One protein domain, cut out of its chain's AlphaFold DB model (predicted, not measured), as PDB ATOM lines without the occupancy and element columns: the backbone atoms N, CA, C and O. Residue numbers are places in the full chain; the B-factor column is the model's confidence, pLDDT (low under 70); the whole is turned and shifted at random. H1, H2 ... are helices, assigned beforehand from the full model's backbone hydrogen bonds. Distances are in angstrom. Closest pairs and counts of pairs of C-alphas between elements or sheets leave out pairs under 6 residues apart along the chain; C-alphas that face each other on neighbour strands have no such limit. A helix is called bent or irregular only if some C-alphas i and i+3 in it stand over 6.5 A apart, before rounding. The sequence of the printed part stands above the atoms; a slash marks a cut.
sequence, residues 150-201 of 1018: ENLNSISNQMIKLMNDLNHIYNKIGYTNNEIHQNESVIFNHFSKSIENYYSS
ATOM      1  N   GLU A 150     -29.346 -29.361  20.414       74.38
ATOM      2  CA  GLU A 150     -28.866 -28.913  19.102       74.38
ATOM      3  C   GLU A 150     -27.744 -27.878  19.236       74.38
ATOM      4  O   GLU A 150     -26.721 -28.008  18.568       74.38
ATOM      5  N   ASN A 151     -27.863 -26.928  20.167       75.31
ATOM      6  CA  ASN A 151     -26.795 -25.980  20.484       75.31
ATOM      7  C   ASN A 151     -25.561 -26.681  21.075       75.31
ATOM      8  O   ASN A 151     -24.443 -26.396  20.651       75.31
ATOM      9  N   LEU A 152     -25.741 -27.632  22.000       77.31
ATOM     10  CA  LEU A 152     -24.637 -28.415  22.574       77.31
ATOM     11  C   LEU A 152     -23.941 -29.266  21.499       77.31
ATOM     12  O   LEU A 152     -22.714 -29.261  21.415       77.31
ATOM     13  N   ASN A 153     -24.707 -29.919  20.624       81.19
ATOM     14  CA  ASN A 153     -24.182 -30.671  19.484       81.19
ATOM     15  C   ASN A 153     -23.481 -29.749  18.471       81.19
ATOM     16  O   ASN A 153     -22.444 -30.121  17.933       81.19
ATOM     17  N   SER A 154     -23.987 -28.534  18.237       78.94
ATOM     18  CA  SER A 154     -23.323 -27.534  17.394       78.94
ATOM     19  C   SER A 154     -21.989 -27.087  17.994       78.94
ATOM     20  O   SER A 154     -20.996 -27.034  17.276       78.94
ATOM     21  N   ILE A 155     -21.932 -26.818  19.302       79.81
ATOM     22  CA  ILE A 155     -20.689 -26.474  20.013       79.81
ATOM     23  C   ILE A 155     -19.702 -27.649  19.960       79.81
ATOM     24  O   ILE A 155     -18.531 -27.445  19.653       79.81
ATOM     25  N   SER A 156     -20.173 -28.882  20.173       80.44
ATOM     26  CA  SER A 156     -19.356 -30.096  20.055       80.44
ATOM     27  C   SER A 156     -18.794 -30.268  18.638       80.44
ATOM     28  O   SER A 156     -17.588 -30.430  18.477       80.44
ATOM     29  N   ASN A 157     -19.623 -30.121  17.600       80.94
ATOM     30  CA  ASN A 157     -19.195 -30.202  16.201       80.94
ATOM     31  C   ASN A 157     -18.221 -29.076  15.813       80.94
ATOM     32  O   ASN A 157     -17.268 -29.316  15.073       80.94
ATOM     33  N   GLN A 158     -18.421 -27.856  16.323       79.88
ATOM     34  CA  GLN A 158     -17.491 -26.736  16.139       79.88
ATOM     35  C   GLN A 158     -16.152 -26.999  16.841       79.88
ATOM     36  O   GLN A 158     -15.106 -26.752  16.248       79.88
ATOM     37  N   MET A 159     -16.171 -27.557  18.055       77.25
ATOM     38  CA  MET A 159     -14.967 -27.949  18.789       77.25
ATOM     39  C   MET A 159     -14.211 -29.066  18.059       77.25
ATOM     40  O   MET A 159     -13.023 -28.918  17.804       77.25
ATOM     41  N   ILE A 160     -14.896 -30.136  17.637       79.88
ATOM     42  CA  ILE A 160     -14.312 -31.231  16.844       79.88
ATOM     43  C   ILE A 160     -13.686 -30.687  15.554       79.88
ATOM     44  O   ILE A 160     -12.567 -31.062  15.209       79.88
ATOM     45  N   LYS A 161     -14.364 -29.762  14.859       83.06
ATOM     46  CA  LYS A 161     -13.806 -29.119  13.667       83.06
ATOM     47  C   LYS A 161     -12.546 -28.309  13.991       83.06
ATOM     48  O   LYS A 161     -11.537 -28.508  13.327       83.06
ATOM     49  N   LEU A 162     -12.581 -27.450  15.012       81.06
ATOM     50  CA  LEU A 162     -11.425 -26.643  15.426       81.06
ATOM     51  C   LEU A 162     -10.226 -27.511  15.830       81.06
ATOM     52  O   LEU A 162      -9.101 -27.184  15.469       81.06
ATOM     53  N   MET A 163     -10.457 -28.629  16.522       77.62
ATOM     54  CA  MET A 163      -9.404 -29.582  16.885       77.62
ATOM     55  C   MET A 163      -8.824 -30.284  15.647       77.62
ATOM     56  O   MET A 163      -7.608 -30.392  15.534       77.62
ATOM     57  N   ASN A 164      -9.656 -30.681  14.677       80.44
ATOM     58  CA  ASN A 164      -9.184 -31.244  13.405       80.44
ATOM     59  C   ASN A 164      -8.387 -30.220  12.572       80.44
ATOM     60  O   ASN A 164      -7.330 -30.556  12.035       80.44
ATOM     61  N   ASP A 165      -8.861 -28.973  12.493       80.44
ATOM     62  CA  ASP A 165      -8.184 -27.878  11.788       80.44
ATOM     63  C   ASP A 165      -6.835 -27.538  12.467       80.44
ATOM     64  O   ASP A 165      -5.821 -27.378  11.783       80.44
ATOM     65  N   LEU A 166      -6.775 -27.521  13.808       79.88
ATOM     66  CA  LEU A 166      -5.538 -27.359  14.587       79.88
ATOM     67  C   LEU A 166      -4.566 -28.527  14.398       79.88
ATOM     68  O   LEU A 166      -3.387 -28.300  14.148       79.88
ATOM     69  N   ASN A 167      -5.042 -29.770  14.460       77.38
ATOM     70  CA  ASN A 167      -4.221 -30.963  14.246       77.38
ATOM     71  C   ASN A 167      -3.638 -30.968  12.815       77.38
ATOM     72  O   ASN A 167      -2.449 -31.223  12.616       77.38
ATOM     73  N   HIS A 168      -4.414 -30.551  11.808       80.94
ATOM     74  CA  HIS A 168      -3.913 -30.341  10.446       80.94
ATOM     75  C   HIS A 168      -2.834 -29.240  10.354       80.94
ATOM     76  O   HIS A 168      -1.875 -29.385   9.591       80.94
ATOM     77  N   ILE A 169      -2.949 -28.163  11.140       80.12
ATOM     78  CA  ILE A 169      -1.928 -27.107  11.246       80.12
ATOM     79  C   ILE A 169      -0.665 -27.624  11.953       80.12
ATOM     80  O   ILE A 169       0.433 -27.428  11.438       80.12
ATOM     81  N   TYR A 170      -0.787 -28.331  13.078       80.94
ATOM     82  CA  TYR A 170       0.370 -28.850  13.812       80.94
ATOM     83  C   TYR A 170       1.160 -29.894  13.006       80.94
ATOM     84  O   TYR A 170       2.389 -29.823  12.970       80.94
ATOM     85  N   ASN A 171       0.478 -30.782  12.273       77.75
ATOM     86  CA  ASN A 171       1.125 -31.714  11.339       77.75
ATOM     87  C   ASN A 171       1.824 -30.998  10.169       77.75
ATOM     88  O   ASN A 171       2.852 -31.467   9.693       77.75
ATOM     89  N   LYS A 172       1.303 -29.849   9.711       79.31
ATOM     90  CA  LYS A 172       1.963 -29.001   8.698       79.31
ATOM     91  C   LYS A 172       3.198 -28.268   9.228       79.31
ATOM     92  O   LYS A 172       4.078 -27.950   8.435       79.31
ATOM     93  N   ILE A 173       3.252 -27.984  10.530       77.31
ATOM     94  CA  ILE A 173       4.417 -27.376  11.195       77.31
ATOM     95  C   ILE A 173       5.474 -28.441  11.540       77.31
ATOM     96  O   ILE A 173       6.662 -28.130  11.563       77.31
ATOM     97  N   GLY A 174       5.060 -29.696  11.742       73.19
ATOM     98  CA  GLY A 174       5.951 -30.827  12.016       73.19
ATOM     99  C   GLY A 174       6.182 -31.113  13.503       73.19
ATOM    100  O   GLY A 174       7.204 -31.702  13.849       73.19
ATOM    101  N   TYR A 175       5.258 -30.705  14.381       80.38
ATOM    102  CA  TYR A 175       5.301 -31.070  15.803       80.38
ATOM    103  C   TYR A 175       5.175 -32.584  16.007       80.38
ATOM    104  O   TYR A 175       4.488 -33.273  15.253       80.38
ATOM    105  N   THR A 176       5.787 -33.104  17.071       79.81
ATOM    106  CA  THR A 176       5.608 -34.503  17.470       79.81
ATOM    107  C   THR A 176       4.217 -34.733  18.065       79.81
ATOM    108  O   THR A 176       3.650 -33.856  18.719       79.81
ATOM    109  N   ASN A 177       3.682 -35.951  17.929       76.56
ATOM    110  CA  ASN A 177       2.366 -36.316  18.479       76.56
ATOM    111  C   ASN A 177       2.237 -36.025  19.991       76.56
ATOM    112  O   ASN A 177       1.146 -35.735  20.474       76.56
ATOM    113  N   ASN A 178       3.345 -36.073  20.739       78.62
ATOM    114  CA  ASN A 178       3.372 -35.755  22.168       78.62
ATOM    115  C   ASN A 178       3.178 -34.248  22.429       78.62
ATOM    116  O   ASN A 178       2.412 -33.871  23.311       78.62
ATOM    117  N   GLU A 179       3.813 -33.381  21.637       78.31
ATOM    118  CA  GLU A 179       3.615 -31.924  21.704       78.31
ATOM    119  C   GLU A 179       2.208 -31.526  21.236       78.31
ATOM    120  O   GLU A 179       1.590 -30.641  21.827       78.31
ATOM    121  N   ILE A 180       1.668 -32.215  20.221       76.94
ATOM    122  CA  ILE A 180       0.274 -32.050  19.784       76.94
ATOM    123  C   ILE A 180      -0.669 -32.356  20.951       76.94
ATOM    124  O   ILE A 180      -1.405 -31.468  21.372       76.94
ATOM    125  N   HIS A 181      -0.588 -33.548  21.550       76.94
ATOM    126  CA  HIS A 181      -1.457 -33.916  22.672       76.94
ATOM    127  C   HIS A 181      -1.271 -33.032  23.917       76.94
ATOM    128  O   HIS A 181      -2.234 -32.818  24.655       76.94
ATOM    129  N   GLN A 182      -0.083 -32.467  24.152       78.25
ATOM    130  CA  GLN A 182       0.125 -31.470  25.211       78.25
ATOM    131  C   GLN A 182      -0.608 -30.154  24.906       78.25
ATOM    132  O   GLN A 182      -1.326 -29.651  25.769       78.25
ATOM    133  N   ASN A 183      -0.511 -29.635  23.679       78.38
ATOM    134  CA  ASN A 183      -1.240 -28.435  23.253       78.38
ATOM    135  C   ASN A 183      -2.766 -28.651  23.266       78.38
ATOM    136  O   ASN A 183      -3.506 -27.808  23.775       78.38
ATOM    137  N   GLU A 184      -3.242 -29.806  22.794       79.06
ATOM    138  CA  GLU A 184      -4.650 -30.215  22.899       79.06
ATOM    139  C   GLU A 184      -5.102 -30.277  24.368       79.06
ATOM    140  O   GLU A 184      -6.153 -29.739  24.718       79.06
ATOM    141  N   SER A 185      -4.285 -30.858  25.254       80.38
ATOM    142  CA  SER A 185      -4.569 -30.926  26.694       80.38
ATOM    143  C   SER A 185      -4.641 -29.542  27.342       80.38
ATOM    144  O   SER A 185      -5.486 -29.326  28.206       80.38
ATOM    145  N   VAL A 186      -3.819 -28.575  26.917       82.31
ATOM    146  CA  VAL A 186      -3.917 -27.176  27.380       82.31
ATOM    147  C   VAL A 186      -5.248 -26.544  26.956       82.31
ATOM    148  O   VAL A 186      -5.888 -25.881  27.774       82.31
ATOM    149  N   ILE A 187      -5.717 -26.798  25.729       81.44
ATOM    150  CA  ILE A 187      -7.021 -26.317  25.239       81.44
ATOM    151  C   ILE A 187      -8.173 -26.954  26.033       81.44
ATOM    152  O   ILE A 187      -9.050 -26.237  26.520       81.44
ATOM    153  N   PHE A 188      -8.153 -28.276  26.235       81.00
ATOM    154  CA  PHE A 188      -9.157 -28.969  27.051       81.00
ATOM    155  C   PHE A 188      -9.130 -28.521  28.518       81.00
ATOM    156  O   PHE A 188     -10.194 -28.329  29.102       81.00
ATOM    157  N   ASN A 189      -7.955 -28.275  29.102       85.69
ATOM    158  CA  ASN A 189      -7.829 -27.737  30.458       85.69
ATOM    159  C   ASN A 189      -8.401 -26.317  30.560       85.69
ATOM    160  O   ASN A 189      -9.141 -26.031  31.499       85.69
ATOM    161  N   HIS A 190      -8.142 -25.440  29.583       86.06
ATOM    162  CA  HIS A 190      -8.733 -24.098  29.550       86.06
ATOM    163  C   HIS A 190     -10.263 -24.146  29.388       86.06
ATOM    164  O   HIS A 190     -10.987 -23.397  30.049       86.06
ATOM    165  N   PHE A 191     -10.783 -25.042  28.543       84.81
ATOM    166  CA  PHE A 191     -12.224 -25.234  28.352       84.81
ATOM    167  C   PHE A 191     -12.902 -25.826  29.598       84.81
ATOM    168  O   PHE A 191     -13.922 -25.304  30.047       84.81
ATOM    169  N   SER A 192     -12.293 -26.845  30.211       87.00
ATOM    170  CA  SER A 192     -12.735 -27.438  31.476       87.00
ATOM    171  C   SER A 192     -12.764 -26.391  32.592       87.00
ATOM    172  O   SER A 192     -13.810 -26.181  33.202       87.00
ATOM    173  N   LYS A 193     -11.679 -25.619  32.766       89.38
ATOM    174  CA  LYS A 193     -11.621 -24.507  33.728       89.38
ATOM    175  C   LYS A 193     -12.665 -23.429  33.427       89.38
ATOM    176  O   LYS A 193     -13.236 -22.864  34.351       89.38
ATOM    177  N   SER A 194     -12.971 -23.166  32.154       89.75
ATOM    178  CA  SER A 194     -14.039 -22.232  31.771       89.75
ATOM    179  C   SER A 194     -15.420 -22.735  32.209       89.75
ATOM    180  O   SER A 194     -16.174 -21.980  32.818       89.75
ATOM    181  N   ILE A 195     -15.745 -24.012  31.968       88.00
ATOM    182  CA  ILE A 195     -17.001 -24.633  32.429       88.00
ATOM    183  C   ILE A 195     -17.065 -24.674  33.960       88.00
ATOM    184  O   ILE A 195     -18.090 -24.317  34.535       88.00
ATOM    185  N   GLU A 196     -15.973 -25.046  34.626       90.00
ATOM    186  CA  GLU A 196     -15.859 -25.065  36.086       90.00
ATOM    187  C   GLU A 196     -16.060 -23.663  36.686       90.00
ATOM    188  O   GLU A 196     -16.768 -23.520  37.682       90.00
ATOM    189  N   ASN A 197     -15.525 -22.614  36.051       92.00
ATOM    190  CA  ASN A 197     -15.745 -21.222  36.444       92.00
ATOM    191  C   ASN A 197     -17.215 -20.797  36.246       92.00
ATOM    192  O   ASN A 197     -17.783 -20.143  37.123       92.00
ATOM    193  N   TYR A 198     -17.864 -21.185  35.139       91.81
ATOM    194  CA  TYR A 198     -19.294 -20.918  34.925       91.81
ATOM    195  C   TYR A 198     -20.178 -21.653  35.943       91.81
ATOM    196  O   TYR A 198     -21.086 -21.042  36.508       91.81
ATOM    197  N   TYR A 199     -19.891 -22.929  36.220       91.94
ATOM    198  CA  TYR A 199     -20.570 -23.716  37.251       91.94
ATOM    199  C   TYR A 199     -20.375 -23.097  38.640       91.94
ATOM    200  O   TYR A 199     -21.348 -22.885  39.361       91.94
ATOM    201  N   SER A 200     -19.139 -22.726  38.984       90.31
ATOM    202  CA  SER A 200     -18.809 -22.081  40.258       90.31
ATOM    203  C   SER A 200     -19.545 -20.754  40.421       90.31
ATOM    204  O   SER A 200     -20.169 -20.540  41.453       90.31
ATOM    205  N   SER A 201     -19.579 -19.905  39.386       90.81
ATOM    206  CA  SER A 201     -20.319 -18.636  39.426       90.81
ATOM    207  C   SER A 201     -21.841 -18.834  39.490       90.81
ATOM    208  O   SER A 201     -22.540 -18.030  40.105       90.81
TER     209      SER A 201
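AT A GLANCE: This is residues 150 to 201 of the 1018 residues of an uncharacterized protein of Tetrapisispora blattae (strain ATCC 34711 / CBS 6284 / DSM 70876 / NBRC 10599 / NRRL Y-10934 / UCD 77-7) (UniProt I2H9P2). Two long helices, H2 and H1, form a helical hairpin that opens like a narrow V: they come near each other beside the turn at residues 174 to 176 and spread apart toward the two ends of the printed part. Residues 150 to 162 of H1 and residues 188 to 201 of H2 stand free as the two arms. The printed part has 52 residues with two named helices, H1 then H2, and no named strand; the class is all helix. The whole is loose, with a radius of gyration of the C-alphas of 13.1 A, and flat, spanning 39 by 23 by 11 A.

HOW THE PARTS SIT: The longest helix is H2, residues 177 to 201, and it only just touches H1, residues 150 to 173, with 3 pairs of C-alphas within 8 A. The closest C-alphas of the two are those of Tyr 170 and Ile 180, 6.8 A apart. H1 touches H2 with residues 163 to 170 alone, and H2 touches H1 with residues 180 to 184 alone. The two run opposite ways at a shallow tilt of 29 degrees, and their centres are 14.0 A apart. In H1 and H2 every O i to N i+4 pair is within hydrogen-bond range.

IN THESE COORDINATES: H2, 25 residues, measures 35.6 A from C-alpha 177 at (2.366, -36.316, 18.479) to C-alpha 201 at (-20.319, -18.636, 39.426). H1, 24 residues, measures 34.2 A and begins with C-alpha 150 at (-28.866, -28.913, 19.102). Neither helix is bent.

THE WHOLE: The two C-alphas farthest apart are those of Gly 174 and Ser 201, 39.9 A. The link from H1 to H2 is tight, with 3 residues. The printed part has no cut. Its mean pLDDT is 81.6, and no printed residue is under 70.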